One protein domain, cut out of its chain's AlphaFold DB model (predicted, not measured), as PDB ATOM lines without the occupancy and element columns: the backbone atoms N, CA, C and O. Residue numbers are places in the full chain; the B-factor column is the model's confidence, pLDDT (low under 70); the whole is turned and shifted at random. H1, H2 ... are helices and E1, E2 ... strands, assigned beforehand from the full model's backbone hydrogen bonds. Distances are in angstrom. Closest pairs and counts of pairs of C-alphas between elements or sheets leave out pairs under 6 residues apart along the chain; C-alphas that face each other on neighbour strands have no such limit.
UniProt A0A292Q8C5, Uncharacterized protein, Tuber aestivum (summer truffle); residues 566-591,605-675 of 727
ATOM      1  N   GLU A 566     112.789  39.945 139.682       79.69
ATOM      2  CA  GLU A 566     112.434  40.688 140.908       79.69
ATOM      3  C   GLU A 566     111.780  39.818 141.997       79.69
ATOM      4  O   GLU A 566     111.819  40.160 143.177       79.69
ATOM      5  N   ALA A 567     111.206  38.674 141.611       86.06
ATOM      6  CA  ALA A 567     110.601  37.702 142.516       86.06
ATOM      7  C   ALA A 567     111.613  36.786 143.239       86.06
ATOM      8  O   ALA A 567     111.215  36.078 144.155       86.06
ATOM      9  N   SER A 568     112.898  36.783 142.861       88.81
ATOM     10  CA  SER A 568     113.920  35.877 143.428       88.81
ATOM     11  C   SER A 568     114.558  36.371 144.737       88.81
ATOM     12  O   SER A 568     115.217  35.605 145.440       88.81
ATOM     13  N   ILE A 569     114.354  37.642 145.104       92.62
ATOM     14  CA  ILE A 569     114.944  38.267 146.298       92.62
ATOM     15  C   ILE A 569     113.828  38.859 147.160       92.62
ATOM     16  O   ILE A 569     113.067  39.721 146.722       92.62
ATOM     17  N   HIS A 570     113.726  38.412 148.412       94.75
ATOM     18  CA  HIS A 570     112.653  38.832 149.304       94.75
ATOM     19  C   HIS A 570     112.778  40.315 149.683       94.75
ATOM     20  O   HIS A 570     113.857  40.827 149.991       94.75
ATOM     21  N   ARG A 571     111.633  41.010 149.727       93.81
ATOM     22  CA  ARG A 571     111.533  42.474 149.903       93.81
ATOM     23  C   ARG A 571     112.100  43.008 151.230       93.81
ATOM     24  O   ARG A 571     112.271  44.215 151.370       93.81
ATOM     25  N   SER A 572     112.424  42.138 152.191       93.81
ATOM     26  CA  SER A 572     113.160  42.492 153.419       93.81
ATOM     27  C   SER A 572     114.618  42.898 153.170       93.81
ATOM     28  O   SER A 572     115.226  43.534 154.030       93.81
ATOM     29  N   ILE A 573     115.200  42.527 152.026       93.88
ATOM     30  CA  ILE A 573     116.622  42.708 151.725       93.88
ATOM     31  C   ILE A 573     116.840  44.102 151.114       93.88
ATOM     32  O   ILE A 573     117.043  44.281 149.915       93.88
ATOM     33  N   THR A 574     116.751  45.115 151.975       93.44
ATOM     34  CA  THR A 574     116.818  46.542 151.609       93.44
ATOM     35  C   THR A 574     118.239  47.116 151.597       93.44
ATOM     36  O   THR A 574     118.493  48.137 150.958       93.44
ATOM     37  N   LEU A 575     119.184  46.481 152.296       91.94
ATOM     38  CA  LEU A 575     120.572  46.940 152.396       91.94
ATOM     39  C   LEU A 575     121.337  46.633 151.102       91.94
ATOM     40  O   LEU A 575     121.385  45.484 150.676       91.94
ATOM     41  N   ARG A 576     121.980  47.636 150.487       88.56
ATOM     42  CA  ARG A 576     122.617  47.505 149.155       88.56
ATOM     43  C   ARG A 576     123.671  46.393 149.063       88.56
ATOM     44  O   ARG A 576     123.767  45.745 148.025       88.56
ATOM     45  N   HIS A 577     124.451  46.158 150.120       86.25
ATOM     46  CA  HIS A 577     125.487  45.116 150.139       86.25
ATOM     47  C   HIS A 577     124.905  43.706 150.305       86.25
ATOM     48  O   HIS A 577     125.380  42.778 149.655       86.25
ATOM     49  N   HIS A 578     123.825  43.554 151.083       92.88
ATOM     50  CA  HIS A 578     123.015  42.327 151.084       92.88
ATOM     51  C   HIS A 578     122.374  42.101 149.711       92.88
ATOM     52  O   HIS A 578     122.455  41.000 149.176       92.88
ATOM     53  N   ARG A 579     121.833  43.187 149.145       91.81
ATOM     54  CA  ARG A 579     121.400  43.395 147.759       91.81
ATOM     55  C   ARG A 579     122.257  42.624 146.754       91.81
ATOM     56  O   ARG A 579     121.889  41.564 146.257       91.81
ATOM     57  N   ALA A 580     123.458  43.156 146.556       88.25
ATOM     58  CA  ALA A 580     124.433  42.653 145.599       88.25
ATOM     59  C   ALA A 580     124.898  41.213 145.887       88.25
ATOM     60  O   ALA A 580     125.260  40.498 144.955       88.25
ATOM     61  N   LEU A 581     124.905  40.762 147.148       88.00
ATOM     62  CA  LEU A 581     125.260  39.379 147.483       88.00
ATOM     63  C   LEU A 581     124.128  38.390 147.153       88.00
ATOM     64  O   LEU A 581     124.411  37.303 146.652       88.00
ATOM     65  N   ALA A 582     122.865  38.772 147.367       90.88
ATOM     66  CA  ALA A 582     121.711  37.998 146.908       90.88
ATOM     67  C   ALA A 582     121.639  37.963 145.374       90.88
ATOM     68  O   ALA A 582     121.482  36.890 144.805       90.88
ATOM     69  N   GLU A 583     121.836  39.102 144.701       89.25
ATOM     70  CA  GLU A 583     121.859  39.196 143.231       89.25
ATOM     71  C   GLU A 583     122.975  38.324 142.629       89.25
ATOM     72  O   GLU A 583     122.712  37.545 141.716       89.25
ATOM     73  N   ARG A 584     124.193  38.351 143.194       85.31
ATOM     74  CA  ARG A 584     125.284  37.431 142.816       85.31
ATOM     75  C   ARG A 584     124.923  35.963 143.033       85.31
ATOM     76  O   ARG A 584     125.228  35.147 142.171       85.31
ATOM     77  N   TRP A 585     124.296  35.624 144.164       87.81
ATOM     78  CA  TRP A 585     123.879  34.247 144.425       87.81
ATOM     79  C   TRP A 585     122.828  33.789 143.411       87.81
ATOM     80  O   TRP A 585     123.012  32.735 142.812       87.81
ATOM     81  N   VAL A 586     121.787  34.583 143.142       87.25
ATOM     82  CA  VAL A 586     120.773  34.235 142.135       87.25
ATOM     83  C   VAL A 586     121.413  34.059 140.753       87.25
ATOM     84  O   VAL A 586     121.225  33.011 140.146       87.25
ATOM     85  N   LEU A 587     122.246  35.002 140.294       83.19
ATOM     86  CA  LEU A 587     122.952  34.885 139.007       83.19
ATOM     87  C   LEU A 587     123.807  33.609 138.927       83.19
ATOM     88  O   LEU A 587     123.702  32.872 137.953       83.19
ATOM     89  N   SER A 588     124.556  33.275 139.987       77.69
ATOM     90  CA  SER A 588     125.367  32.043 140.057       77.69
ATOM     91  C   SER A 588     124.568  30.729 140.008       77.69
ATOM     92  O   SER A 588     125.167  29.663 139.903       77.69
ATOM     93  N   ASN A 589     123.234  30.799 140.084       74.12
ATOM     94  CA  ASN A 589     122.319  29.665 139.955       74.12
ATOM     95  C   ASN A 589     121.403  29.754 138.711       74.12
ATOM     96  O   ASN A 589     120.705  28.785 138.427       74.12
ATOM     97  N   LEU A 590     121.415  30.869 137.965       72.56
ATOM     98  CA  LEU A 590     120.649  31.049 136.719       72.56
ATOM     99  C   LEU A 590     121.389  30.534 135.469       72.56
ATOM    100  O   LEU A 590     120.740  30.119 134.514       72.56
ATOM    101  N   ASP A 591     122.726  30.495 135.478       54.12
ATOM    102  CA  ASP A 591     123.578  30.067 134.343       54.12
ATOM    103  C   ASP A 591     123.500  28.548 133.997       54.12
ATOM    104  O   ASP A 591     124.384  27.999 133.340       54.12
ATOM    105  N   PRO A 605     114.074  27.312 139.906       57.19
ATOM    106  CA  PRO A 605     113.997  28.702 139.426       57.19
ATOM    107  C   PRO A 605     112.919  29.582 140.106       57.19
ATOM    108  O   PRO A 605     112.661  30.702 139.668       57.19
ATOM    109  N   GLY A 606     112.299  29.102 141.190       70.19
ATOM    110  CA  GLY A 606     111.448  29.865 142.110       70.19
ATOM    111  C   GLY A 606     112.008  30.021 143.534       70.19
ATOM    112  O   GLY A 606     111.286  30.503 144.406       70.19
ATOM    113  N   VAL A 607     113.249  29.603 143.817       78.00
ATOM    114  CA  VAL A 607     113.833  29.697 145.168       78.00
ATOM    115  C   VAL A 607     114.157  31.148 145.534       78.00
ATOM    116  O   VAL A 607     114.943  31.836 144.886       78.00
ATOM    117  N   LEU A 608     113.552  31.586 146.635       89.75
ATOM    118  CA  LEU A 608     113.548  32.957 147.120       89.75
ATOM    119  C   LEU A 608     114.668  33.181 148.145       89.75
ATOM    120  O   LEU A 608     114.745  32.477 149.153       89.75
ATOM    121  N   VAL A 609     115.503  34.202 147.950       92.81
ATOM    122  CA  VAL A 609     116.473  34.641 148.966       92.81
ATOM    123  C   VAL A 609     115.729  35.403 150.066       92.81
ATOM    124  O   VAL A 609     115.280  36.524 149.853       92.81
ATOM    125  N   GLU A 610     115.579  34.797 151.245       94.50
ATOM    126  CA  GLU A 610     114.808  35.321 152.386       94.50
ATOM    127  C   GLU A 610     115.615  36.299 153.257       94.50
ATOM    128  O   GLU A 610     115.075  37.248 153.837       94.50
ATOM    129  N   SER A 611     116.920  36.041 153.404       92.06
ATOM    130  CA  SER A 611     117.816  36.812 154.270       92.06
ATOM    131  C   SER A 611     119.271  36.697 153.825       92.06
ATOM    132  O   SER A 611     119.670  35.719 153.199       92.06
ATOM    133  N   VAL A 612     120.084  37.684 154.196       92.31
ATOM    134  CA  VAL A 612     121.519  37.728 153.906       92.31
ATOM    135  C   VAL A 612     122.272  38.170 155.161       92.31
ATOM    136  O   VAL A 612     121.749  38.915 155.997       92.31
ATOM    137  N   ARG A 613     123.510  37.701 155.302       90.12
ATOM    138  CA  ARG A 613     124.511  38.241 156.226       90.12
ATOM    139  C   ARG A 613     125.815  38.457 155.482       90.12
ATOM    140  O   ARG A 613     126.239  37.590 154.722       90.12
ATOM    141  N   CYS A 614     126.470  39.579 155.730       89.12
ATOM    142  CA  CYS A 614     127.785  39.863 155.166       89.12
ATOM    143  C   CYS A 614     128.909  39.677 156.194       89.12
ATOM    144  O   CYS A 614     128.692  39.682 157.408       89.12
ATOM    145  N   SER A 615     130.127  39.540 155.675       82.50
ATOM    146  CA  SER A 615     131.383  39.646 156.424       82.50
ATOM    147  C   SER A 615     131.349  40.847 157.384       82.50
ATOM    148  O   SER A 615     130.852  41.919 157.031       82.50
ATOM    149  N   GLY A 616     131.829  40.669 158.618       82.12
ATOM    150  CA  GLY A 616     131.811  41.714 159.649       82.12
ATOM    151  C   GLY A 616     130.472  41.914 160.381       82.12
ATOM    152  O   GLY A 616     130.425  42.665 161.359       82.12
ATOM    153  N   GLU A 617     129.389  41.233 159.996       85.38
ATOM    154  CA  GLU A 617     128.103  41.307 160.705       85.38
ATOM    155  C   GLU A 617     128.004  40.291 161.856       85.38
ATOM    156  O   GLU A 617     128.647  39.242 161.859       85.38
ATOM    157  N   LYS A 618     127.177  40.580 162.870       81.62
ATOM    158  CA  LYS A 618     126.895  39.630 163.962       81.62
ATOM    159  C   LYS A 618     125.848  38.615 163.510       81.62
ATOM    160  O   LYS A 618     124.807  39.002 162.988       81.62
ATOM    161  N   TRP A 619     126.096  37.330 163.775       66.62
ATOM    162  CA  TRP A 619     125.219  36.225 163.352       66.62
ATOM    163  C   TRP A 619     123.755  36.408 163.791       66.62
ATOM    164  O   TRP A 619     122.819  36.174 163.028       66.62
ATOM    165  N   ASN A 620     123.564  36.872 165.025       71.81
ATOM    166  CA  ASN A 620     122.300  37.355 165.570       71.81
ATOM    167  C   ASN A 620     122.586  38.366 166.701       71.81
ATOM    168  O   ASN A 620     123.740  38.590 167.071       71.81
ATOM    169  N   SER A 621     121.545  38.983 167.261       56.38
ATOM    170  CA  SER A 621     121.671  39.993 168.324       56.38
ATOM    171  C   SER A 621     122.154  39.447 169.678       56.38
ATOM    172  O   SER A 621     122.585  40.230 170.522       56.38
ATOM    173  N   SER A 622     122.102  38.128 169.901       47.00
ATOM    174  CA  SER A 622     122.437  37.481 171.180       47.00
ATOM    175  C   SER A 622     123.813  36.802 171.209       47.00
ATOM    176  O   SER A 622     124.352  36.553 172.290       47.00
ATOM    177  N   MET A 623     124.424  36.531 170.053       52.44
ATOM    178  CA  MET A 623     125.777  35.990 169.940       52.44
ATOM    179  C   MET A 623     126.823  37.101 169.820       52.44
ATOM    180  O   MET A 623     126.682  38.058 169.064       52.44
ATOM    181  N   LYS A 624     127.943  36.933 170.534       63.34
ATOM    182  CA  LYS A 624     129.103  37.837 170.454       63.34
ATOM    183  C   LYS A 624     129.996  37.586 169.226       63.34
ATOM    184  O   LYS A 624     130.956  38.320 169.026       63.34
ATOM    185  N   SER A 625     129.706  36.555 168.429       68.06
ATOM    186  CA  SER A 625     130.473  36.185 167.236       68.06
ATOM    187  C   SER A 625     130.108  37.055 166.032       68.06
ATOM    188  O   SER A 625     128.965  37.054 165.569       68.06
ATOM    189  N   VAL A 626     131.119  37.748 165.520       76.38
ATOM    190  CA  VAL A 626     131.109  38.453 164.236       76.38
ATOM    191  C   VAL A 626     131.505  37.471 163.126       76.38
ATOM    192  O   VAL A 626     132.317  36.575 163.364       76.38
ATOM    193  N   LEU A 627     130.923  37.613 161.936       74.31
ATOM    194  CA  LEU A 627     131.294  36.846 160.750       74.31
ATOM    195  C   LEU A 627     132.693  37.220 160.257       74.31
ATOM    196  O   LEU A 627     133.073  38.391 160.258       74.31
ATOM    197  N   ALA A 628     133.456  36.209 159.843       71.81
ATOM    198  CA  ALA A 628     134.835  36.386 159.412       71.81
ATOM    199  C   ALA A 628     134.941  37.238 158.126       71.81
ATOM    200  O   ALA A 628     134.043  37.162 157.281       71.81
ATOM    201  N   PRO A 629     136.049  37.989 157.951       70.50
ATOM    202  CA  PRO A 629     136.444  38.557 156.663       70.50
ATOM    203  C   PRO A 629     136.331  37.529 155.528       70.50
ATOM    204  O   PRO A 629     136.645  36.358 155.741       70.50
ATOM    205  N   GLY A 630     135.889  37.946 154.339       73.56
ATOM    206  CA  GLY A 630     135.767  37.058 153.180       73.56
ATOM    207  C   GLY A 630     134.469  36.247 153.078       73.56
ATOM    208  O   GLY A 630     134.234  35.660 152.023       73.56
ATOM    209  N   ILE A 631     133.629  36.181 154.125       78.75
ATOM    210  CA  ILE A 631     132.501  35.229 154.176       78.75
ATOM    211  C   ILE A 631     131.143  35.928 154.322       78.75
ATOM    212  O   ILE A 631     130.838  36.540 155.346       78.75
ATOM    213  N   GLY A 632     130.290  35.758 153.313       83.69
ATOM    214  CA  GLY A 632     128.860  36.046 153.354       83.69
ATOM    215  C   GLY A 632     128.008  34.781 153.506       83.69
ATOM    216  O   GLY A 632     128.464  33.656 153.303       83.69
ATOM    217  N   PHE A 633     126.743  34.959 153.875       87.69
ATOM    218  CA  PHE A 633     125.763  33.884 154.013       87.69
ATOM    219  C   PHE A 633     124.427  34.315 153.407       87.69
ATOM    220  O   PHE A 633     123.977  35.440 153.625       87.69
ATOM    221  N   VAL A 634     123.772  33.401 152.698       91.12
ATOM    222  CA  VAL A 634     122.457  33.594 152.075       91.12
ATOM    223  C   VAL A 634     121.498  32.552 152.640       91.12
ATOM    224  O   VAL A 634     121.772  31.356 152.577       91.12
ATOM    225  N   GLN A 635     120.385  32.997 153.221       92.81
ATOM    226  CA  GLN A 635     119.255  32.137 153.558       92.81
ATOM    227  C   GLN A 635     118.313  32.112 152.361       92.81
ATOM    228  O   GLN A 635     117.715  33.135 152.028       92.81
ATOM    229  N   ALA A 636     118.173  30.945 151.746       90.12
ATOM    230  CA  ALA A 636     117.226  30.711 150.664       90.12
ATOM    231  C   ALA A 636     116.075  29.806 151.139       90.12
ATOM    232  O   ALA A 636     116.257  28.939 152.006       90.12
ATOM    233  N   SER A 637     114.879  30.045 150.599       87.62
ATOM    234  CA  SER A 637     113.635  29.379 150.986       87.62
ATOM    235  C   SER A 637     113.734  27.865 150.814       87.62
ATOM    236  O   SER A 637     114.136  27.376 149.760       87.62
ATOM    237  N   GLY A 638     113.379  27.104 151.850       80.88
ATOM    238  CA  GLY A 638     113.477  25.638 151.862       80.88
ATOM    239  C   GLY A 638     114.897  25.089 152.078       80.88
ATOM    240  O   GLY A 638     115.067  24.164 152.871       80.88
ATOM    241  N   THR A 639     115.929  25.680 151.464       77.31
ATOM    242  CA  THR A 639     117.325  25.201 151.566       77.31
ATOM    243  C   THR A 639     118.054  25.664 152.832       77.31
ATOM    244  O   THR A 639     118.993  25.006 153.286       77.31
ATOM    245  N   GLY A 640     117.639  26.785 153.431       85.75
ATOM    246  CA  GLY A 640     118.270  27.359 154.622       85.75
ATOM    247  C   GLY A 640     119.555  28.137 154.318       85.75
ATOM    248  O   GLY A 640     119.694  28.725 153.247       85.75
ATOM    249  N   TRP A 641     120.479  28.184 155.287       82.12
ATOM    250  CA  TRP A 641     121.705  28.991 155.203       82.12
ATOM    251  C   TRP A 641     122.801  28.322 154.362       82.12
ATOM    252  O   TRP A 641     123.373  27.294 154.742       82.12
ATOM    253  N   LEU A 642     123.126  28.981 153.256       82.88
ATOM    254  CA  LEU A 642     124.241  28.718 152.355       82.88
ATOM    255  C   LEU A 642     125.365  29.728 152.625       82.88
ATOM    256  O   LEU A 642     125.112  30.842 153.088       82.88
ATOM    257  N   VAL A 643     126.605  29.344 152.340       79.38
ATOM    258  CA  VAL A 643     127.792  30.196 152.491       79.38
ATOM    259  C   VAL A 643     128.224  30.686 151.110       79.38
ATOM    260  O   VAL A 643     128.274  29.887 150.178       79.38
ATOM    261  N   LEU A 644     128.573  31.964 150.988       72.44
ATOM    262  CA  LEU A 644     129.321  32.493 149.849       72.44
ATOM    263  C   LEU A 644     130.644  33.066 150.343       72.44
ATOM    264  O   LEU A 644     130.671  33.922 151.225       72.44
ATOM    265  N   GLU A 645     131.738  32.624 149.746       61.78
ATOM    266  CA  GLU A 645     133.008  33.341 149.845       61.78
ATOM    267  C   GLU A 645     132.979  34.565 148.904       61.78
ATOM    268  O   GLU A 645     132.215  34.590 147.936       61.78
ATOM    269  N   GLU A 646     133.796  35.595 149.153       52.41
ATOM    270  CA  GLU A 646     133.871  36.814 148.316       52.41
ATOM    271  C   GLU A 646     134.170  36.533 146.825       52.41
ATOM    272  O   GLU A 646     133.852  37.353 145.962       52.41
ATOM    273  N   THR A 647     134.696  35.340 146.522       49.59
ATOM    274  CA  THR A 647     134.893  34.756 145.183       49.59
ATOM    275  C   THR A 647     133.594  34.423 144.431       49.59
ATOM    276  O   THR A 647     133.653  34.091 143.249       49.59
ATOM    277  N   GLY A 648     132.430  34.480 145.089       42.69
ATOM    278  CA  GLY A 648     131.134  34.077 144.534       42.69
ATOM    279  C   GLY A 648     130.854  32.570 144.603       42.69
ATOM    280  O   GLY A 648     129.821  32.123 144.115       42.69
ATOM    281  N   GLN A 649     131.739  31.772 145.210       41.81
ATOM    282  CA  GLN A 649     131.576  30.318 145.275       41.81
ATOM    283  C   GLN A 649     130.581  29.887 146.362       41.81
ATOM    284  O   GLN A 649     130.732  30.228 147.538       41.81
ATOM    285  N   VAL A 650     129.587  29.081 145.973       39.84
ATOM    286  CA  VAL A 650     128.556  28.538 146.871       39.84
ATOM    287  C   VAL A 650     129.101  27.347 147.669       39.84
ATOM    288  O   VAL A 650     129.415  26.288 147.122       39.84
ATOM    289  N   CYS A 651     129.159  27.491 148.993       41.94
ATOM    290  CA  CYS A 651     129.516  26.433 149.935       41.94
ATOM    291  C   CYS A 651     128.296  25.998 150.766       41.94
ATOM    292  O   CYS A 651     127.647  26.794 151.444       41.94
ATOM    293  N   ILE A 652     127.976  24.702 150.717       40.84
ATOM    294  CA  ILE A 652     126.668  24.177 151.135       40.84
ATOM    295  C   ILE A 652     126.678  23.579 152.562       40.84
ATOM    296  O   ILE A 652     127.514  22.742 152.917       40.84
ATOM    297  N   LEU A 653     125.635  23.950 153.320       47.97
ATOM    298  CA  LEU A 653     125.108  23.373 154.570       47.97
ATOM    299  C   LEU A 653     125.855  23.576 155.906       47.97
ATOM    300  O   LEU A 653     126.797  22.854 156.258       47.97
ATOM    301  N   VAL A 654     125.211  24.396 156.750       36.25
ATOM    302  CA  VAL A 654     125.105  24.213 158.210       36.25
ATOM    303  C   VAL A 654     123.716  23.632 158.532       36.25
ATOM    304  O   VAL A 654     122.706  24.311 158.372       36.25
ATOM    305  N   TYR A 655     123.639  22.376 158.991       34.22
ATOM    306  CA  TYR A 655     122.351  21.688 159.195       34.22
ATOM    307  C   TYR A 655     121.616  22.089 160.491       34.22
ATOM    308  O   TYR A 655     122.188  22.088 161.590       34.22
ATOM    309  N   ARG A 656     120.304  22.333 160.351       34.56
ATOM    310  CA  ARG A 656     119.345  22.793 161.383       34.56
ATOM    311  C   ARG A 656     119.317  21.921 162.651       34.56
ATOM    312  O   ARG A 656     119.144  22.439 163.753       34.56
ATOM    313  N   GLU A 657     119.549  20.614 162.515       35.97
ATOM    314  CA  GLU A 657     119.528  19.639 163.618       35.97
ATOM    315  C   GLU A 657     120.582  19.893 164.703       35.97
ATOM    316  O   GLU A 657     120.371  19.556 165.871       35.97
ATOM    317  N   THR A 658     121.719  20.500 164.350       39.41
ATOM    318  CA  THR A 658     122.823  20.719 165.300       39.41
ATOM    319  C   THR A 658     122.401  21.593 166.484       39.41
ATOM    320  O   THR A 658     122.801  21.321 167.618       39.41
ATOM    321  N   VAL A 659     121.520  22.573 166.261       39.56
ATOM    322  CA  VAL A 659     120.961  23.439 167.313       39.56
ATOM    323  C   VAL A 659     120.047  22.644 168.252       39.56
ATOM    324  O   VAL A 659     120.172  22.759 169.474       39.56
ATOM    325  N   ALA A 660     119.191  21.771 167.710       34.97
ATOM    326  CA  ALA A 660     118.333  20.889 168.502       34.97
ATOM    327  C   ALA A 660     119.162  19.886 169.328       34.97
ATOM    328  O   ALA A 660     118.945  19.734 170.532       34.97
ATOM    329  N   ALA A 661     120.178  19.267 168.720       37.78
ATOM    330  CA  ALA A 661     121.079  18.334 169.392       37.78
ATOM    331  C   ALA A 661     121.908  19.002 170.507       37.78
ATOM    332  O   ALA A 661     122.106  18.403 171.567       37.78
ATOM    333  N   VAL A 662     122.369  20.244 170.310       44.50
ATOM    334  CA  VAL A 662     123.069  21.028 171.343       44.50
ATOM    335  C   VAL A 662     122.115  21.423 172.474       44.50
ATOM    336  O   VAL A 662     122.456  21.204 173.636       44.50
ATOM    337  N   SER A 663     120.906  21.903 172.163       38.91
ATOM    338  CA  SER A 663     119.878  22.236 173.161       38.91
ATOM    339  C   SER A 663     119.494  21.020 174.018       38.91
ATOM    340  O   SER A 663     119.544  21.061 175.251       38.91
ATOM    341  N   HIS A 664     119.239  19.871 173.388       41.50
ATOM    342  CA  HIS A 664     118.885  18.636 174.089       41.50
ATOM    343  C   HIS A 664     120.055  18.070 174.925       41.50
ATOM    344  O   HIS A 664     119.849  17.529 176.016       41.50
ATOM    345  N   ARG A 665     121.310  18.253 174.479       46.31
ATOM    346  CA  ARG A 665     122.515  17.939 175.276       46.31
ATOM    347  C   ARG A 665     122.715  18.907 176.448       46.31
ATOM    348  O   ARG A 665     123.153  18.460 177.509       46.31
ATOM    349  N   ALA A 666     122.379  20.189 176.298       50.34
ATOM    350  CA  ALA A 666     122.393  21.161 177.390       50.34
ATOM    351  C   ALA A 666     121.344  20.801 178.456       50.34
ATOM    352  O   ALA A 666     121.702  20.632 179.619       50.34
ATOM    353  N   SER A 667     120.096  20.542 178.049       59.25
ATOM    354  CA  SER A 667     119.013  20.091 178.935       59.25
ATOM    355  C   SER A 667     119.374  18.808 179.706       59.25
ATOM    356  O   SER A 667     119.265  18.761 180.935       59.25
ATOM    357  N   LYS A 668     119.938  17.786 179.038       62.94
ATOM    358  CA  LYS A 668     120.421  16.569 179.726       62.94
ATOM    359  C   LYS A 668     121.575  16.837 180.709       62.94
ATOM    360  O   LYS A 668     121.635  16.183 181.752       62.94
ATOM    361  N   ARG A 669     122.473  17.793 180.432       62.19
ATOM    362  CA  ARG A 669     123.546  18.201 181.368       62.19
ATOM    363  C   ARG A 669     123.000  18.967 182.578       62.19
ATOM    364  O   ARG A 669     123.424  18.690 183.698       62.19
ATOM    365  N   GLU A 670     122.033  19.852 182.365       67.25
ATOM    366  CA  GLU A 670     121.318  20.596 183.410       67.25
ATOM    367  C   GLU A 670     120.578  19.633 184.359       67.25
ATOM    368  O   GLU A 670     120.776  19.658 185.577       67.25
ATOM    369  N   GLY A 671     119.823  18.682 183.799       74.06
ATOM    370  CA  GLY A 671     119.150  17.623 184.556       74.06
ATOM    371  C   GLY A 671     120.113  16.728 185.348       74.06
ATOM    372  O   GLY A 671     119.832  16.404 186.507       74.06
ATOM    373  N   LYS A 672     121.275  16.368 184.777       71.19
ATOM    374  CA  LYS A 672     122.306  15.600 185.497       71.19
ATOM    375  C   LYS A 672     122.883  16.408 186.665       71.19
ATOM    376  O   LYS A 672     122.862  15.907 187.787       71.19
ATOM    377  N   ARG A 673     123.273  17.673 186.453       68.75
ATOM    378  CA  ARG A 673     123.755  18.578 187.519       68.75
ATOM    379  C   ARG A 673     122.738  18.766 188.650       68.75
ATOM    380  O   ARG A 673     123.131  18.792 189.814       68.75
ATOM    381  N   ARG A 674     121.437  18.853 188.349       70.25
ATOM    382  CA  ARG A 674     120.375  18.948 189.374       70.25
ATOM    383  C   ARG A 674     120.244  17.667 190.207       70.25
ATOM    384  O   ARG A 674     120.117  17.758 191.430       70.25
ATOM    385  N   LYS A 675     120.332  16.479 189.590       73.12
ATOM    386  CA  LYS A 675     120.368  15.192 190.320       73.12
ATOM    387  C   LYS A 675     121.636  15.058 191.176       73.12
ATOM    388  O   LYS A 675     121.552  14.655 192.331       73.12
TER     389      LYS A 675
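Overview. This is residues 566 to 591 and 605 to 675 of the 727 residues of an uncharacterized protein of Tuber aestivum (summer truffle) (UniProt A0A292Q8C5). A small twisted sheet of three strands, E1, E2 and E3, has helix H1 across one face, and a long helix, H2, residues 657 to 675, sticks out from this body as a free arm, so that the whole spans 57 A at its longest where the body without H2 spans 35 A. The printed part has 97 residues, with two named helices and three named strands in the order H1 E1 E2 E3 H2. The sheet order is E1 - E2 - E3, all antiparallel, and the class is mixed. The whole is loose, with a radius of gyration of the C-alphas of 16.4 A and spans of 57 by 27 by 24 A.

Arrangement. E1 (residues 609 to 613), E2 (631 to 636) and E3 (640 to 645) form a meander, each strand the antiparallel neighbour of the one before. The sheet is only just strongly twisted, with C-alphas up to 4.2 A off its best plane. N 613 and O 633 of the hairpin E1 and E2 are 2.9 A apart, within hydrogen-bond range, as are N 634 and O 642 of the hairpin E2 and E3, at 2.9 A. H1 (576 to 590) is on one face, two layers in all, at a height over the sheet of 9.2 A. It runs across the strands, at 65 degrees to E2 on the local plane. The closest C-alphas of H1 and E1 are those of His 578 and Val 612, 5.6 A apart. H2 (657 to 675) stands free, not on the sheet and apart from H1. In H1 and H2 every O i to N i+4 pair is within hydrogen-bond range.

Along the chain. H1 begins at C-alpha 576 (122.617, 47.505, 149.155) and is 20.7 A long. E1 is 11.4 A long, E2 16.3 A and E3 16.6 A. H2, 27.1 A long, ends at C-alpha 675 (120.368, 15.192, 190.320).

Size, cuts and confidence. Residues 592 to 604 are not printed, and C-alphas 591 and 605 are 10.9 A apart across this cut. The links E1 to E2 and E3 to H2 are long. Mean pLDDT of the printed part is 71.5, and 35 residues are under 70, among them residues 645 to 670.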